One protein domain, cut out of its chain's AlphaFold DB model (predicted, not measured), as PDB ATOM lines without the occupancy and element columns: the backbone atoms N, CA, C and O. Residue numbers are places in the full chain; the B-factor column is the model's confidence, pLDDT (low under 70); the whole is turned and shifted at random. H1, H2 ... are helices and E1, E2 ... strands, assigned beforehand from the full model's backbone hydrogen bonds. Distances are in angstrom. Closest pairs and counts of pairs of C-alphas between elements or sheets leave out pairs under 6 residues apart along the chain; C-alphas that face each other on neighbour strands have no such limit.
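Overview. This is residues 125 to 246 of the 502 residues of an uncharacterized protein of Maribacter sp (UniProt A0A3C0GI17). Two long helices, H2 and H3, run side by side in opposite ways along the longest axis, with the strand hairpin E1 and E2 and the short helices H1 and H4 gathered toward the end where H2 begins and H3 ends. At the other end the small hairpin E3 and E4 sits before H3, and residues 184 to 189 stick out. The printed part has 122 residues, mostly helix by class, in the order E1 E2 H1 H2 E3 E4 H3 H4; each hairpin is a two-stranded antiparallel sheet. It is elongated, spanning 53 by 30 by 24 A, and only just loose, close to compact, with a radius of gyration of the C-alphas of 16.6 A.

Arrangement. Start at the hairpin of E1, residues 125 to 128, and E2, residues 134 to 138: N 127 and O 135 are 2.8 A apart, within hydrogen-bond range. From E1 go to H2, residues 157 to 181; their closest C-alphas, of Phe 127 and Val 159, are 6.8 A apart. H2 touches H3, residues 207 to 230, at a shallow tilt of 30 degrees, opposite ways, closest at the C-alphas of Val 160 and Ile 225, 6.2 A. With its residues 220 to 224 alone, H3 touches H4, residues 236 to 243, at a steep tilt of 50 degrees; the closest C-alphas, of Ser 220 and Ile 242, are 5.3 A apart. H4 touches H1, residues 144 to 151, about perpendicular at 88 degrees, with the C-alphas of Ala 144 and Ala 239 closest at 4.9 A. The helix packing is mostly crossed, only just, with one of these three pairs at a shallow tilt. In the hairpin of E3, residues 196 to 198, and E4, residues 204 to 206, N 197 and O 205 are 2.8 A apart, within hydrogen-bond range. H2 and H4 are apart. In H1, H3 and H4 every O i to N i+4 pair is within hydrogen-bond range; in H2, 19 of 21 are.

Along the chain. Find C-alpha 125 at (221.656, 163.930, 111.594), where E1 begins; E2 is 13.2 A long. H2 runs 33.6 A from C-alpha 157 at (211.549, 166.708, 104.454), with a kink of 33 degrees near residue 175. H3 runs 34.6 A, and H1 and H4 10.4 A each; H4 ends at C-alpha 243, (227.292, 177.091, 107.616).

Size, cuts and confidence. Look for the two farthest C-alphas at Asp 131 and Arg 187, 56.5 A apart. The printed part has no cut, and the link from H2 to E3, 14 residues, is long. Within it residues 184 to 185 pair with 188 to 189, antiparallel. Mean pLDDT of the printed part is 72.5; residues 174 to 192 are among those under 70.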
ATOM      1  N   LEU A 125     222.767 163.910 112.529       74.75
ATOM      2  CA  LEU A 125     221.656 163.930 111.594       74.75
ATOM      3  C   LEU A 125     221.926 162.883 110.517       74.75
ATOM      4  O   LEU A 125     223.076 162.691 110.115       74.75
ATOM      5  N   THR A 126     220.886 162.188 110.073       71.44
ATOM      6  CA  THR A 126     221.032 161.186 109.012       71.44
ATOM      7  C   THR A 126     220.606 161.798 107.693       71.44
ATOM      8  O   THR A 126     219.467 162.227 107.530       71.44
ATOM      9  N   PHE A 127     221.539 161.842 106.753       69.19
ATOM     10  CA  PHE A 127     221.337 162.345 105.406       69.19
ATOM     11  C   PHE A 127     221.467 161.177 104.447       69.19
ATOM     12  O   PHE A 127     222.348 160.343 104.609       69.19
ATOM     13  N   THR A 128     220.653 161.126 103.407       63.84
ATOM     14  CA  THR A 128     221.028 160.320 102.245       63.84
ATOM     15  C   THR A 128     222.161 161.063 101.521       63.84
ATOM     16  O   THR A 128     222.331 162.260 101.733       63.84
ATOM     17  N   ASN A 129     223.003 160.413 100.725       61.50
ATOM     18  CA  ASN A 129     223.959 161.077  99.835       61.50
ATOM     19  C   ASN A 129     223.444 161.053  98.386       61.50
ATOM     20  O   ASN A 129     222.360 160.547  98.097       61.50
ATOM     21  N   LYS A 130     224.212 161.622  97.451       55.66
ATOM     22  CA  LYS A 130     223.855 161.636  96.017       55.66
ATOM     23  C   LYS A 130     223.698 160.229  95.409       55.66
ATOM     24  O   LYS A 130     223.049 160.095  94.377       55.66
ATOM     25  N   ASP A 131     224.299 159.222  96.040       62.53
ATOM     26  CA  ASP A 131     224.346 157.829  95.599       62.53
ATOM     27  C   ASP A 131     223.265 156.969  96.292       62.53
ATOM     28  O   ASP A 131     223.130 155.784  96.002       62.53
ATOM     29  N   GLY A 132     222.444 157.570  97.167       63.66
ATOM     30  CA  GLY A 132     221.368 156.884  97.885       63.66
ATOM     31  C   GLY A 132     221.792 156.240  99.209       63.66
ATOM     32  O   GLY A 132     220.973 155.577  99.840       63.66
ATOM     33  N   GLU A 133     223.037 156.426  99.649       72.31
ATOM     34  CA  GLU A 133     223.543 155.863 100.904       72.31
ATOM     35  C   GLU A 133     223.222 156.777 102.087       72.31
ATOM     36  O   GLU A 133     223.329 157.999 101.985       72.31
ATOM     37  N   GLU A 134     222.863 156.198 103.229       74.44
ATOM     38  CA  GLU A 134     222.695 156.952 104.471       74.44
ATOM     39  C   GLU A 134     224.055 157.280 105.096       74.44
ATOM     40  O   GLU A 134     224.879 156.408 105.366       74.44
ATOM     41  N   ILE A 135     224.273 158.563 105.361       69.12
ATOM     42  CA  ILE A 135     225.418 159.114 106.068       69.12
ATOM     43  C   ILE A 135     224.889 159.804 107.320       69.12
ATOM     44  O   ILE A 135     224.091 160.736 107.243       69.12
ATOM     45  N   SER A 136     225.371 159.393 108.487       76.50
ATOM     46  CA  SER A 136     225.119 160.119 109.730       76.50
ATOM     47  C   SER A 136     226.241 161.131 109.974       76.50
ATOM     48  O   SER A 136     227.411 160.750 110.028       76.50
ATOM     49  N   LYS A 137     225.905 162.415 110.143       75.31
ATOM     50  CA  LYS A 137     226.861 163.491 110.460       75.31
ATOM     51  C   LYS A 137     226.214 164.565 111.330       75.31
ATOM     52  O   LYS A 137     225.024 164.817 111.210       75.31
ATOM     53  N   SER A 138     226.955 165.212 112.224       74.44
ATOM     54  CA  SER A 138     226.401 166.345 112.973       74.44
ATOM     55  C   SER A 138     226.305 167.579 112.080       74.44
ATOM     56  O   SER A 138     227.138 167.774 111.192       74.44
ATOM     57  N   PHE A 139     225.313 168.437 112.333       74.94
ATOM     58  CA  PHE A 139     225.158 169.688 111.582       74.94
ATOM     59  C   PHE A 139     226.412 170.572 111.693       74.94
ATOM     60  O   PHE A 139     226.851 171.143 110.704       74.94
ATOM     61  N   GLN A 140     227.059 170.591 112.864       71.75
ATOM     62  CA  GLN A 140     228.305 171.341 113.098       71.75
ATOM     63  C   GLN A 140     229.492 170.884 112.258       71.75
ATOM     64  O   GLN A 140     230.431 171.649 112.065       71.75
ATOM     65  N   ASN A 141     229.467 169.638 111.792       76.31
ATOM     66  CA  ASN A 141     230.558 169.053 111.027       76.31
ATOM     67  C   ASN A 141     230.248 169.008 109.526       76.31
ATOM     68  O   ASN A 141     231.045 168.454 108.765       76.31
ATOM     69  N   MET A 142     229.099 169.533 109.094       78.69
ATOM     70  CA  MET A 142     228.743 169.622 107.683       78.69
ATOM     71  C   MET A 142     229.557 170.728 107.008       78.69
ATOM     72  O   MET A 142     229.574 171.862 107.481       78.69
ATOM     73  N   ASN A 143     230.223 170.400 105.901       83.44
ATOM     74  CA  ASN A 143     230.913 171.387 105.070       83.44
ATOM     75  C   ASN A 143     230.040 171.858 103.891       83.44
ATOM     76  O   ASN A 143     228.946 171.337 103.644       83.44
ATOM     77  N   ALA A 144     230.526 172.866 103.162       83.25
ATOM     78  CA  ALA A 144     229.772 173.489 102.083       83.25
ATOM     79  C   ALA A 144     229.482 172.513 100.935       83.25
ATOM     80  O   ALA A 144     228.361 172.490 100.426       83.25
ATOM     81  N   GLU A 145     230.440 171.667 100.533       82.00
ATOM     82  CA  GLU A 145     230.210 170.701  99.453       82.00
ATOM     83  C   GLU A 145     229.177 169.633  99.825       82.00
ATOM     84  O   GLU A 145     228.371 169.223  98.985       82.00
ATOM     85  N   GLU A 146     229.173 169.201 101.081       79.06
ATOM     86  CA  GLU A 146     228.205 168.254 101.627       79.06
ATOM     87  C   GLU A 146     226.807 168.863 101.670       79.06
ATOM     88  O   GLU A 146     225.851 168.225 101.230       79.06
ATOM     89  N   LEU A 147     226.685 170.117 102.110       80.25
ATOM     90  CA  LEU A 147     225.413 170.835 102.094       80.25
ATOM     91  C   LEU A 147     224.908 171.062 100.656       80.25
ATOM     92  O   LEU A 147     223.717 170.890 100.381       80.25
ATOM     93  N   VAL A 148     225.801 171.357  99.705       79.44
ATOM     94  CA  VAL A 148     225.468 171.413  98.271       79.44
ATOM     95  C   VAL A 148     224.973 170.057  97.775       79.44
ATOM     96  O   VAL A 148     223.944 169.993  97.100       79.44
ATOM     97  N   ALA A 149     225.673 168.965  98.089       76.81
ATOM     98  CA  ALA A 149     225.266 167.618  97.697       76.81
ATOM     99  C   ALA A 149     223.906 167.237  98.301       76.81
ATOM    100  O   ALA A 149     223.067 166.660  97.609       76.81
ATOM    101  N   TYR A 150     223.664 167.622  99.552       75.44
ATOM    102  CA  TYR A 150     222.395 167.422 100.231       75.44
ATOM    103  C   TYR A 150     221.259 168.222  99.577       75.44
ATOM    104  O   TYR A 150     220.189 167.683  99.298       75.44
ATOM    105  N   SER A 151     221.506 169.483  99.207       76.06
ATOM    106  CA  SER A 151     220.513 170.329  98.528       76.06
ATOM    107  C   SER A 151     220.033 169.776  97.176       76.06
ATOM    108  O   SER A 151     218.967 170.167  96.700       76.06
ATOM    109  N   LYS A 152     220.790 168.852  96.567       72.50
ATOM    110  CA  LYS A 152     220.453 168.184  95.298       72.50
ATOM    111  C   LYS A 152     219.513 166.990  95.455       72.50
ATOM    112  O   LYS A 152     219.088 166.435  94.445       72.50
ATOM    113  N   GLN A 153     219.189 166.580  96.679       69.75
ATOM    114  CA  GLN A 153     218.320 165.430  96.912       69.75
ATOM    115  C   GLN A 153     216.849 165.749  96.669       69.75
ATOM    116  O   GLN A 153     216.362 166.842  96.964       69.75
ATOM    117  N   THR A 154     216.138 164.752  96.147       54.84
ATOM    118  CA  THR A 154     214.711 164.798  95.798       54.84
ATOM    119  C   THR A 154     213.784 164.769  97.011       54.84
ATOM    120  O   THR A 154     212.654 165.233  96.907       54.84
ATOM    121  N   SER A 155     214.241 164.255  98.157       62.97
ATOM    122  CA  SER A 155     213.507 164.281  99.425       62.97
ATOM    123  C   SER A 155     214.345 164.988 100.482       62.97
ATOM    124  O   SER A 155     215.429 164.526 100.823       62.97
ATOM    125  N   LYS A 156     213.839 166.120 100.982       68.12
ATOM    126  CA  LYS A 156     214.506 166.943 102.006       68.12
ATOM    127  C   LYS A 156     213.739 166.999 103.329       68.12
ATOM    128  O   LYS A 156     214.267 167.493 104.324       68.12
ATOM    129  N   GLU A 157     212.494 166.514 103.346       66.50
ATOM    130  CA  GLU A 157     211.549 166.708 104.454       66.50
ATOM    131  C   GLU A 157     212.037 166.088 105.768       66.50
ATOM    132  O   GLU A 157     211.874 166.704 106.817       66.50
ATOM    133  N   GLY A 158     212.671 164.910 105.728       67.25
ATOM    134  CA  GLY A 158     213.161 164.222 106.929       67.25
ATOM    135  C   GLY A 158     214.169 165.062 107.715       67.25
ATOM    136  O   GLY A 158     213.935 165.400 108.872       67.25
ATOM    137  N   VAL A 159     215.243 165.491 107.058       69.06
ATOM    138  CA  VAL A 159     216.297 166.298 107.685       69.06
ATOM    139  C   VAL A 159     215.800 167.697 108.034       69.06
ATOM    140  O   VAL A 159     216.136 168.207 109.095       69.06
ATOM    141  N   VAL A 160     214.976 168.332 107.189       73.19
ATOM    142  CA  VAL A 160     214.392 169.644 107.521       73.19
ATOM    143  C   VAL A 160     213.548 169.542 108.793       73.19
ATOM    144  O   VAL A 160     213.622 170.423 109.647       73.19
ATOM    145  N   ASN A 161     212.799 168.453 108.979       74.19
ATOM    146  CA  ASN A 161     212.066 168.197 110.218       74.19
ATOM    147  C   ASN A 161     213.001 167.957 111.415       74.19
ATOM    148  O   ASN A 161     212.731 168.470 112.503       74.19
ATOM    149  N   GLU A 162     214.109 167.234 111.234       73.62
ATOM    150  CA  GLU A 162     215.112 167.039 112.288       73.62
ATOM    151  C   GLU A 162     215.799 168.354 112.686       73.62
ATOM    152  O   GLU A 162     215.924 168.642 113.878       73.62
ATOM    153  N   ILE A 163     216.159 169.198 111.716       75.69
ATOM    154  CA  ILE A 163     216.735 170.529 111.952       75.69
ATOM    155  C   ILE A 163     215.710 171.442 112.627       75.69
ATOM    156  O   ILE A 163     216.046 172.114 113.597       75.69
ATOM    157  N   ASN A 164     214.445 171.425 112.197       78.94
ATOM    158  CA  ASN A 164     213.363 172.145 112.878       78.94
ATOM    159  C   ASN A 164     213.218 171.697 114.339       78.94
ATOM    160  O   ASN A 164     213.045 172.528 115.234       78.94
ATOM    161  N   SER A 165     213.316 170.390 114.603       80.94
ATOM    162  CA  SER A 165     213.272 169.856 115.965       80.94
ATOM    163  C   SER A 165     214.479 170.298 116.793       80.94
ATOM    164  O   SER A 165     214.303 170.665 117.956       80.94
ATOM    165  N   LEU A 166     215.688 170.263 116.227       78.31
ATOM    166  CA  LEU A 166     216.899 170.761 116.883       78.31
ATOM    167  C   LEU A 166     216.776 172.254 117.181       78.31
ATOM    168  O   LEU A 166     217.010 172.682 118.309       78.31
ATOM    169  N   ARG A 167     216.314 173.043 116.210       81.56
ATOM    170  CA  ARG A 167     216.093 174.478 116.365       81.56
ATOM    171  C   ARG A 167     215.097 174.784 117.476       81.56
ATOM    172  O   ARG A 167     215.367 175.656 118.300       81.56
ATOM    173  N   ALA A 168     213.985 174.052 117.545       80.19
ATOM    174  CA  ALA A 168     212.995 174.207 118.608       80.19
ATOM    175  C   ALA A 168     213.601 173.954 119.999       80.19
ATOM    176  O   ALA A 168     213.376 174.752 120.910       80.19
ATOM    177  N   LYS A 169     214.420 172.902 120.150       79.19
ATOM    178  CA  LYS A 169     215.154 172.631 121.398       79.19
ATOM    179  C   LYS A 169     216.149 173.740 121.727       79.19
ATOM    180  O   LYS A 169     216.159 174.227 122.850       79.19
ATOM    181  N   MET A 170     216.920 174.214 120.749       75.75
ATOM    182  CA  MET A 170     217.858 175.323 120.958       75.75
ATOM    183  C   MET A 170     217.150 176.618 121.372       75.75
ATOM    184  O   MET A 170     217.648 177.335 122.232       75.75
ATOM    185  N   THR A 171     215.960 176.906 120.833       74.38
ATOM    186  CA  THR A 171     215.129 178.035 121.287       74.38
ATOM    187  C   THR A 171     214.671 177.852 122.732       74.38
ATOM    188  O   THR A 171     214.714 178.804 123.510       74.38
ATOM    189  N   GLN A 172     214.255 176.639 123.112       73.19
ATOM    190  CA  GLN A 172     213.896 176.325 124.498       73.19
ATOM    191  C   GLN A 172     215.092 176.518 125.432       73.19
ATOM    192  O   GLN A 172     214.943 177.134 126.484       73.19
ATOM    193  N   TYR A 173     216.284 176.077 125.027       71.31
ATOM    194  CA  TYR A 173     217.511 176.280 125.790       71.31
ATOM    195  C   TYR A 173     217.953 177.739 125.848       71.31
ATOM    196  O   TYR A 173     218.429 178.165 126.889       71.31
ATOM    197  N   ALA A 174     217.748 178.536 124.801       64.56
ATOM    198  CA  ALA A 174     217.981 179.978 124.861       64.56
ATOM    199  C   ALA A 174     217.003 180.664 125.837       64.56
ATOM    200  O   ALA A 174     217.403 181.524 126.620       64.56
ATOM    201  N   GLY A 175     215.733 180.248 125.858       64.56
ATOM    202  CA  GLY A 175     214.736 180.757 126.806       64.56
ATOM    203  C   GLY A 175     215.005 180.343 128.259       64.56
ATOM    204  O   GLY A 175     214.940 181.175 129.155       64.56
ATOM    205  N   ALA A 176     215.363 179.081 128.498       61.97
ATOM    206  CA  ALA A 176     215.722 178.576 129.829       61.97
ATOM    207  C   ALA A 176     217.109 179.058 130.283       61.97
ATOM    208  O   ALA A 176     217.361 179.263 131.465       61.97
ATOM    209  N   GLY A 177     218.012 179.243 129.325       56.56
ATOM    210  CA  GLY A 177     219.397 179.617 129.533       56.56
ATOM    211  C   GLY A 177     219.594 181.110 129.732       56.56
ATOM    212  O   GLY A 177     220.510 181.484 130.445       56.56
ATOM    213  N   THR A 178     218.743 181.981 129.189       57.69
ATOM    214  CA  THR A 178     218.861 183.428 129.428       57.69
ATOM    215  C   THR A 178     218.824 183.734 130.931       57.69
ATOM    216  O   THR A 178     219.736 184.383 131.421       57.69
ATOM    217  N   SER A 179     217.907 183.171 131.721       57.75
ATOM    218  CA  SER A 179     217.854 183.400 133.182       57.75
ATOM    219  C   SER A 179     219.035 182.823 133.992       57.75
ATOM    220  O   SER A 179     219.270 183.269 135.124       57.75
ATOM    221  N   LEU A 180     219.784 181.867 133.425       58.66
ATOM    222  CA  LEU A 180     220.848 181.092 134.084       58.66
ATOM    223  C   LEU A 180     222.273 181.454 133.611       58.66
ATOM    224  O   LEU A 180     223.201 181.491 134.414       58.66
ATOM    225  N   PHE A 181     222.452 181.775 132.329       62.69
ATOM    226  CA  PHE A 181     223.710 182.222 131.711       62.69
ATOM    227  C   PHE A 181     223.905 183.745 131.762       62.69
ATOM    228  O   PHE A 181     224.977 184.244 131.406       62.69
ATOM    229  N   GLY A 182     222.891 184.472 132.239       55.91
ATOM    230  CA  GLY A 182     222.910 185.917 132.434       55.91
ATOM    231  C   GLY A 182     221.815 186.604 131.629       55.91
ATOM    232  O   GLY A 182     222.019 186.955 130.469       55.91
ATOM    233  N   ALA A 183     220.664 186.831 132.259       45.78
ATOM    234  CA  ALA A 183     219.620 187.716 131.762       45.78
ATOM    235  C   ALA A 183     219.448 188.862 132.740       45.78
ATOM    236  O   ALA A 183     219.638 188.721 133.951       45.78
ATOM    237  N   TYR A 184     219.091 190.003 132.168       41.81
ATOM    238  CA  TYR A 184     218.647 191.173 132.896       41.81
ATOM    239  C   TYR A 184     217.370 190.842 133.662       41.81
ATOM    240  O   TYR A 184     216.348 190.535 133.054       41.81
ATOM    241  N   ASP A 185     217.433 190.962 134.981       37.31
ATOM    242  CA  ASP A 185     216.249 191.111 135.816       37.31
ATOM    243  C   ASP A 185     216.173 192.575 136.260       37.31
ATOM    244  O   ASP A 185     217.059 193.062 136.969       37.31
ATOM    245  N   GLY A 186     215.175 193.300 135.746       35.91
ATOM    246  CA  GLY A 186     214.663 194.566 136.287       35.91
ATOM    247  C   GLY A 186     215.586 195.791 136.360       35.91
ATOM    248  O   GLY A 186     215.060 196.883 136.560       35.91
ATOM    249  N   ARG A 187     216.915 195.638 136.214       36.03
ATOM    250  CA  ARG A 187     218.005 196.647 136.127       36.03
ATOM    251  C   ARG A 187     219.404 196.053 136.392       36.03
ATOM    252  O   ARG A 187     220.388 196.752 136.164       36.03
ATOM    253  N   ASN A 188     219.525 194.790 136.821       37.59
ATOM    254  CA  ASN A 188     220.810 194.160 137.145       37.59
ATOM    255  C   ASN A 188     221.149 193.023 136.170       37.59
ATOM    256  O   ASN A 188     220.362 192.103 135.956       37.59
ATOM    257  N   PHE A 189     222.350 193.068 135.592       42.03
ATOM    258  CA  PHE A 189     222.903 191.958 134.818       42.03
ATOM    259  C   PHE A 189     223.214 190.794 135.774       42.03
ATOM    260  O   PHE A 189     224.125 190.918 136.602       42.03
ATOM    261  N   LYS A 190     222.504 189.657 135.673       53.56
ATOM    262  CA  LYS A 190     223.013 188.404 136.255       53.56
ATOM    263  C   LYS A 190     224.362 188.117 135.595       53.56
ATOM    264  O   LYS A 190     224.454 188.019 134.375       53.56
ATOM    265  N   LYS A 191     225.420 188.056 136.404       61.66
ATOM    266  CA  LYS A 191     226.807 187.878 135.948       61.66
ATOM    267  C   LYS A 191     226.907 186.636 135.067       61.66
ATOM    268  O   LYS A 191     226.459 185.571 135.474       61.66
ATOM    269  N   THR A 192     227.538 186.762 133.901       67.25
ATOM    270  CA  THR A 192     227.842 185.610 133.050       67.25
ATOM    271  C   THR A 192     228.729 184.636 133.831       67.25
ATOM    272  O   THR A 192     229.809 185.048 134.278       67.25
ATOM    273  N   PRO A 193     228.311 183.370 134.011       71.12
ATOM    274  CA  PRO A 193     229.139 182.354 134.647       71.12
ATOM    275  C   PRO A 193     230.479 182.242 133.914       71.12
ATOM    276  O   PRO A 193     230.518 182.258 132.689       71.12
ATOM    277  N   ASN A 194     231.588 182.105 134.629       81.69
ATOM    278  CA  ASN A 194     232.901 181.777 134.080       81.69
ATOM    279  C   ASN A 194     233.111 180.260 134.173       81.69
ATOM    280  O   ASN A 194     233.876 179.765 135.001       81.69
ATOM    281  N   MET A 195     232.363 179.529 133.352       82.75
ATOM    282  CA  MET A 195     232.369 178.072 133.279       82.75
ATOM    283  C   MET A 195     233.039 177.613 131.988       82.75
ATOM    284  O   MET A 195     233.289 178.403 131.074       82.75
ATOM    285  N   THR A 196     233.381 176.328 131.945       85.81
ATOM    286  CA  THR A 196     233.982 175.688 130.778       85.81
ATOM    287  C   THR A 196     233.088 174.547 130.324       85.81
ATOM    288  O   THR A 196     232.747 173.676 131.120       85.81
ATOM    289  N   PHE A 197     232.749 174.544 129.042       84.81
ATOM    290  CA  PHE A 197     231.942 173.518 128.391       84.81
ATOM    291  C   PHE A 197     232.835 172.707 127.457       84.81
ATOM    292  O   PHE A 197     233.753 173.258 126.846       84.81
ATOM    293  N   THR A 198     232.604 171.400 127.377       83.75
ATOM    294  CA  THR A 198     233.364 170.511 126.487       83.75
ATOM    295  C   THR A 198     232.528 170.259 125.247       83.75
ATOM    296  O   THR A 198     231.440 169.725 125.379       83.75
ATOM    297  N   MET A 199     233.024 170.648 124.077       80.31
ATOM    298  CA  MET A 199     232.372 170.453 122.780       80.31
ATOM    299  C   MET A 199     232.497 169.000 122.290       80.31
ATOM    300  O   MET A 199     233.231 168.202 122.874       80.31
ATOM    301  N   SER A 200     231.803 168.643 121.201       68.88
ATOM    302  CA  SER A 200     231.823 167.286 120.612       68.88
ATOM    303  C   SER A 200     233.212 166.794 120.231       68.88
ATOM    304  O   SER A 200     233.493 165.602 120.310       68.88
ATOM    305  N   ASP A 201     234.065 167.707 119.785       71.56
ATOM    306  CA  ASP A 201     235.452 167.455 119.397       71.56
ATOM    307  C   ASP A 201     236.396 167.331 120.612       71.56
ATOM    308  O   ASP A 201     237.603 167.162 120.453       71.56
ATOM    309  N   GLY A 202     235.857 167.417 121.834       76.94
ATOM    310  CA  GLY A 202     236.615 167.429 123.081       76.94
ATOM    311  C   GLY A 202     237.199 168.800 123.437       76.94
ATOM    312  O   GLY A 202     237.830 168.937 124.490       76.94
ATOM    313  N   THR A 203     236.984 169.827 122.607       84.94
ATOM    314  CA  THR A 203     237.504 171.173 122.850       84.94
ATOM    315  C   THR A 203     236.782 171.815 124.026       84.94
ATOM    316  O   THR A 203     235.555 171.855 124.094       84.94
ATOM    317  N   LYS A 204     237.554 172.369 124.957       88.19
ATOM    318  CA  LYS A 204     237.031 173.097 126.112       88.19
ATOM    319  C   LYS A 204     236.904 174.578 125.786       88.19
ATOM    320  O   LYS A 204     237.910 175.218 125.497       88.19
ATOM    321  N   ILE A 205     235.694 175.118 125.874       85.81
ATOM    322  CA  ILE A 205     235.402 176.526 125.581       85.81
ATOM    323  C   ILE A 205     234.769 177.224 126.780       85.81
ATOM    324  O   ILE A 205     234.077 176.599 127.587       85.81
ATOM    325  N   LYS A 206     235.009 178.529 126.914       85.56
ATOM    326  CA  LYS A 206     234.445 179.321 128.021       85.56
ATOM    327  C   LYS A 206     233.010 179.746 127.726       85.56
ATOM    328  O   LYS A 206     232.618 179.843 126.567       85.56
ATOM    329  N   THR A 207     232.246 180.089 128.762       81.94
ATOM    330  CA  THR A 207     230.843 180.522 128.628       81.94
ATOM    331  C   THR A 207     230.585 181.564 127.530       81.94
ATOM    332  O   THR A 207     229.657 181.347 126.759       81.94
ATOM    333  N   PRO A 208     231.362 182.660 127.375       78.69
ATOM    334  CA  PRO A 208     231.081 183.636 126.317       78.69
ATOM    335  C   PRO A 208     231.212 183.046 124.905       78.69
ATOM    336  O   PRO A 208     230.378 183.304 124.043       78.69
ATOM    337  N   GLU A 209     232.229 182.212 124.683       80.94
ATOM    338  CA  GLU A 209     232.449 181.515 123.409       80.94
ATOM    339  C   GLU A 209     231.369 180.461 123.163       80.94
ATOM    340  O   GLU A 209     230.880 180.324 122.045       80.94
ATOM    341  N   PHE A 210     230.956 179.745 124.211       82.19
ATOM    342  CA  PHE A 210     229.859 178.783 124.160       82.19
ATOM    343  C   PHE A 210     228.541 179.447 123.748       82.19
ATOM    344  O   PHE A 210     227.875 178.974 122.829       82.19
ATOM    345  N   LEU A 211     228.198 180.586 124.357       77.81
ATOM    346  CA  LEU A 211     227.002 181.355 124.008       77.81
ATOM    347  C   LEU A 211     227.064 181.899 122.574       77.81
ATOM    348  O   LEU A 211     226.064 181.844 121.860       77.81
ATOM    349  N   ALA A 212     228.232 182.374 122.128       77.06
ATOM    350  CA  ALA A 212     228.423 182.818 120.748       77.06
ATOM    351  C   ALA A 212     228.241 181.665 119.744       77.06
ATOM    352  O   ALA A 212     227.515 181.819 118.760       77.06
ATOM    353  N   LYS A 213     228.825 180.488 120.020       78.62
ATOM    354  CA  LYS A 213     228.628 179.281 119.200       78.62
ATOM    355  C   LYS A 213     227.167 178.840 119.175       78.62
ATOM    356  O   LYS A 213     226.679 178.442 118.126       78.62
ATOM    357  N   MET A 214     226.461 178.924 120.302       78.50
ATOM    358  CA  MET A 214     225.033 178.610 120.381       78.50
ATOM    359  C   MET A 214     224.195 179.535 119.486       78.50
ATOM    360  O   MET A 214     223.308 179.055 118.781       78.50
ATOM    361  N   GLY A 215     224.491 180.839 119.494       74.44
ATOM    362  CA  GLY A 215     223.839 181.827 118.632       74.44
ATOM    363  C   GLY A 215     224.070 181.544 117.148       74.44
ATOM    364  O   GLY A 215     223.111 181.322 116.416       74.44
ATOM    365  N   SER A 216     225.338 181.433 116.737       76.38
ATOM    366  CA  SER A 216     225.714 181.118 115.349       76.38
ATOM    367  C   SER A 216     225.113 179.789 114.866       76.38
ATOM    368  O   SER A 216     224.614 179.708 113.745       76.38
ATOM    369  N   TYR A 217     225.060 178.766 115.725       79.62
ATOM    370  CA  TYR A 217     224.413 177.490 115.414       79.62
ATOM    371  C   TYR A 217     222.902 177.643 115.171       79.62
ATOM    372  O   TYR A 217     222.357 177.044 114.243       79.62
ATOM    373  N   GLY A 218     222.223 178.468 115.977       79.12
ATOM    374  CA  GLY A 218     220.816 178.819 115.776       79.12
ATOM    375  C   GLY A 218     220.569 179.549 114.455       79.12
ATOM    376  O   GLY A 218     219.683 179.145 113.702       79.12
ATOM    377  N   ASP A 219     221.387 180.557 114.150       77.75
ATOM    378  CA  ASP A 219     221.295 181.347 112.915       77.75
ATOM    379  C   ASP A 219     221.556 180.490 111.664       77.75
ATOM    380  O   ASP A 219     220.852 180.606 110.656       77.75
ATOM    381  N   SER A 220     222.517 179.567 111.748       79.31
ATOM    382  CA  SER A 220     222.829 178.602 110.686       79.31
ATOM    383  C   SER A 220     221.648 177.670 110.408       79.31
ATOM    384  O   SER A 220     221.263 177.477 109.254       79.31
ATOM    385  N   MET A 221     221.004 177.142 111.458       81.62
ATOM    386  CA  MET A 221     219.808 176.304 111.310       81.62
ATOM    387  C   MET A 221     218.626 177.080 110.726       81.62
ATOM    388  O   MET A 221     217.965 176.574 109.821       81.62
ATOM    389  N   ASP A 222     218.371 178.306 111.193       78.94
ATOM    390  CA  ASP A 222     217.294 179.146 110.655       78.94
ATOM    391  C   ASP A 222     217.519 179.459 109.172       78.94
ATOM    392  O   ASP A 222     216.590 179.389 108.360       78.94
ATOM    393  N   THR A 223     218.763 179.756 108.791       78.88
ATOM    394  CA  THR A 223     219.127 180.008 107.392       78.88
ATOM    395  C   THR A 223     218.971 178.741 106.552       78.88
ATOM    396  O   THR A 223     218.379 178.801 105.479       78.88
ATOM    397  N   MET A 224     219.391 177.576 107.059       78.94
ATOM    398  CA  MET A 224     219.236 176.291 106.370       78.94
ATOM    399  C   MET A 224     217.770 175.881 106.187       78.94
ATOM    400  O   MET A 224     217.403 175.427 105.104       78.94
ATOM    401  N   ILE A 225     216.920 176.053 107.205       76.94
ATOM    402  CA  ILE A 225     215.475 175.778 107.112       76.94
ATOM    403  C   ILE A 225     214.851 176.653 106.022       76.94
ATOM    404  O   ILE A 225     214.110 176.157 105.171       76.94
ATOM    405  N   ASN A 226     215.179 177.949 106.017       72.31
ATOM    406  CA  ASN A 226     214.690 178.879 105.003       72.31
ATOM    407  C   ASN A 226     215.199 178.524 103.604       72.31
ATOM    408  O   ASN A 226     214.423 178.605 102.649       72.31
ATOM    409  N   ALA A 227     216.464 178.118 103.499       73.50
ATOM    410  CA  ALA A 227     217.095 177.743 102.248       73.50
ATOM    411  C   ALA A 227     216.492 176.467 101.675       73.50
ATOM    412  O   ALA A 227     215.977 176.478 100.573       73.50
ATOM    413  N   LEU A 228     216.456 175.371 102.425       68.75
ATOM    414  CA  LEU A 228     215.960 174.093 101.910       68.75
ATOM    415  C   LEU A 228     214.442 174.057 101.708       68.75
ATOM    416  O   LEU A 228     213.959 173.236 100.928       68.75
ATOM    417  N   GLY A 229     213.695 174.902 102.425       63.22
ATOM    418  CA  GLY A 229     212.245 175.007 102.295       63.22
ATOM    419  C   GLY A 229     211.783 175.864 101.113       63.22
ATOM    420  O   GLY A 229     210.679 175.647 100.621       63.22
ATOM    421  N   ASN A 230     212.597 176.826 100.664       61.44
ATOM    422  CA  ASN A 230     212.216 177.772  99.605       61.44
ATOM    423  C   ASN A 230     213.120 177.734  98.370       61.44
ATOM    424  O   ASN A 230     212.691 178.175  97.306       61.44
ATOM    425  N   ASP A 231     214.348 177.244  98.514       61.81
ATOM    426  CA  ASP A 231     215.353 177.196  97.465       61.81
ATOM    427  C   ASP A 231     215.704 175.740  97.161       61.81
ATOM    428  O   ASP A 231     215.824 174.875  98.033       61.81
ATOM    429  N   GLY A 232     215.857 175.453  95.875       67.06
ATOM    430  CA  GLY A 232     216.204 174.125  95.405       67.06
ATOM    431  C   GLY A 232     217.684 173.790  95.647       67.06
ATOM    432  O   GLY A 232     218.067 173.425  96.757       67.06
ATOM    433  N   VAL A 233     218.523 173.839  94.614       75.50
ATOM    434  CA  VAL A 233     219.946 173.477  94.684       75.50
ATOM    435  C   VAL A 233     220.813 174.690  95.030       75.50
ATOM    436  O   VAL A 233     220.779 175.722  94.346       75.50
ATOM    437  N   LEU A 234     221.631 174.519  96.068       81.25
ATOM    438  CA  LEU A 234     222.609 175.493  96.549       81.25
ATOM    439  C   LEU A 234     223.919 175.402  95.750       81.25
ATOM    440  O   LEU A 234     224.308 174.328  95.280       81.25
ATOM    441  N   ASN A 235     224.615 176.527  95.614       81.12
ATOM    442  CA  ASN A 235     226.024 176.581  95.232       81.12
ATOM    443  C   ASN A 235     226.930 176.614  96.485       81.12
ATOM    444  O   ASN A 235     226.443 176.667  97.613       81.12
ATOM    445  N   VAL A 236     228.252 176.545  96.289       86.00
ATOM    446  CA  VAL A 236     229.224 176.466  97.397       86.00
ATOM    447  C   VAL A 236     229.227 177.735  98.254       86.00
ATOM    448  O   VAL A 236     229.286 177.629  99.474       86.00
ATOM    449  N   GLU A 237     229.113 178.919  97.649       86.38
ATOM    450  CA  GLU A 237     229.083 180.196  98.381       86.38
ATOM    451  C   GLU A 237     227.811 180.330  99.233       86.38
ATOM    452  O   GLU A 237     227.879 180.700 100.402       86.38
ATOM    453  N   GLU A 238     226.653 179.957  98.678       85.75
ATOM    454  CA  GLU A 238     225.366 179.907  99.383       85.75
ATOM    455  C   GLU A 238     225.428 178.925 100.560       85.75
ATOM    456  O   GLU A 238     224.976 179.242 101.659       85.75
ATOM    457  N   ALA A 239     226.011 177.742 100.344       85.94
ATOM    458  CA  ALA A 239     226.177 176.731 101.380       85.94
ATOM    459  C   ALA A 239     227.140 177.179 102.490       85.94
ATOM    460  O   ALA A 239     226.855 176.961 103.665       85.94
ATOM    461  N   GLN A 240     228.242 177.844 102.140       86.38
ATOM    462  CA  GLN A 240     229.185 178.382 103.118       86.38
ATOM    463  C   GLN A 240     228.531 179.470 103.979       86.38
ATOM    464  O   GLN A 240     228.622 179.415 105.201       86.38
ATOM    465  N   ALA A 241     227.774 180.385 103.365       85.06
ATOM    466  CA  ALA A 241     227.034 181.413 104.096       85.06
ATOM    467  C   ALA A 241     226.019 180.817 105.094       85.06
ATOM    468  O   ALA A 241     225.823 181.366 106.176       85.06
ATOM    469  N   ILE A 242     225.395 179.680 104.758       85.25
ATOM    470  CA  ILE A 242     224.508 178.944 105.673       85.25
ATOM    471  C   ILE A 242     225.291 178.341 106.845       85.25
ATOM    472  O   ILE A 242     224.835 178.454 107.980       85.25
ATOM    473  N   ILE A 243     226.441 177.713 106.585       83.00
ATOM    474  CA  ILE A 243     227.292 177.091 107.616       83.00
ATOM    475  C   ILE A 243     227.838 178.130 108.595       83.00
ATOM    476  O   ILE A 243     227.926 177.861 109.791       83.00
ATOM    477  N   ASP A 244     228.161 179.320 108.096       80.12
ATOM    478  CA  ASP A 244     228.655 180.428 108.912       80.12
ATOM    479  C   ASP A 244     227.526 181.150 109.678       80.12
ATOM    480  O   ASP A 244     227.789 181.966 110.565       80.12
ATOM    481  N   GLY A 245     226.261 180.865 109.349       77.94
ATOM    482  CA  GLY A 245     225.094 181.551 109.903       77.94
ATOM    483  C   GLY A 245     224.899 182.977 109.375       77.94
ATOM    484  O   GLY A 245     224.132 183.747 109.959       77.94
ATOM    485  N   ASP A 246     225.549 183.356 108.269       81.56
ATOM    486  CA  ASP A 246     225.401 184.680 107.657       81.56
ATOM    487  C   ASP A 246     224.151 184.749 106.769       81.56
ATOM    488  O   ASP A 246     224.187 184.757 105.533       81.56
TER     489      ASP A 246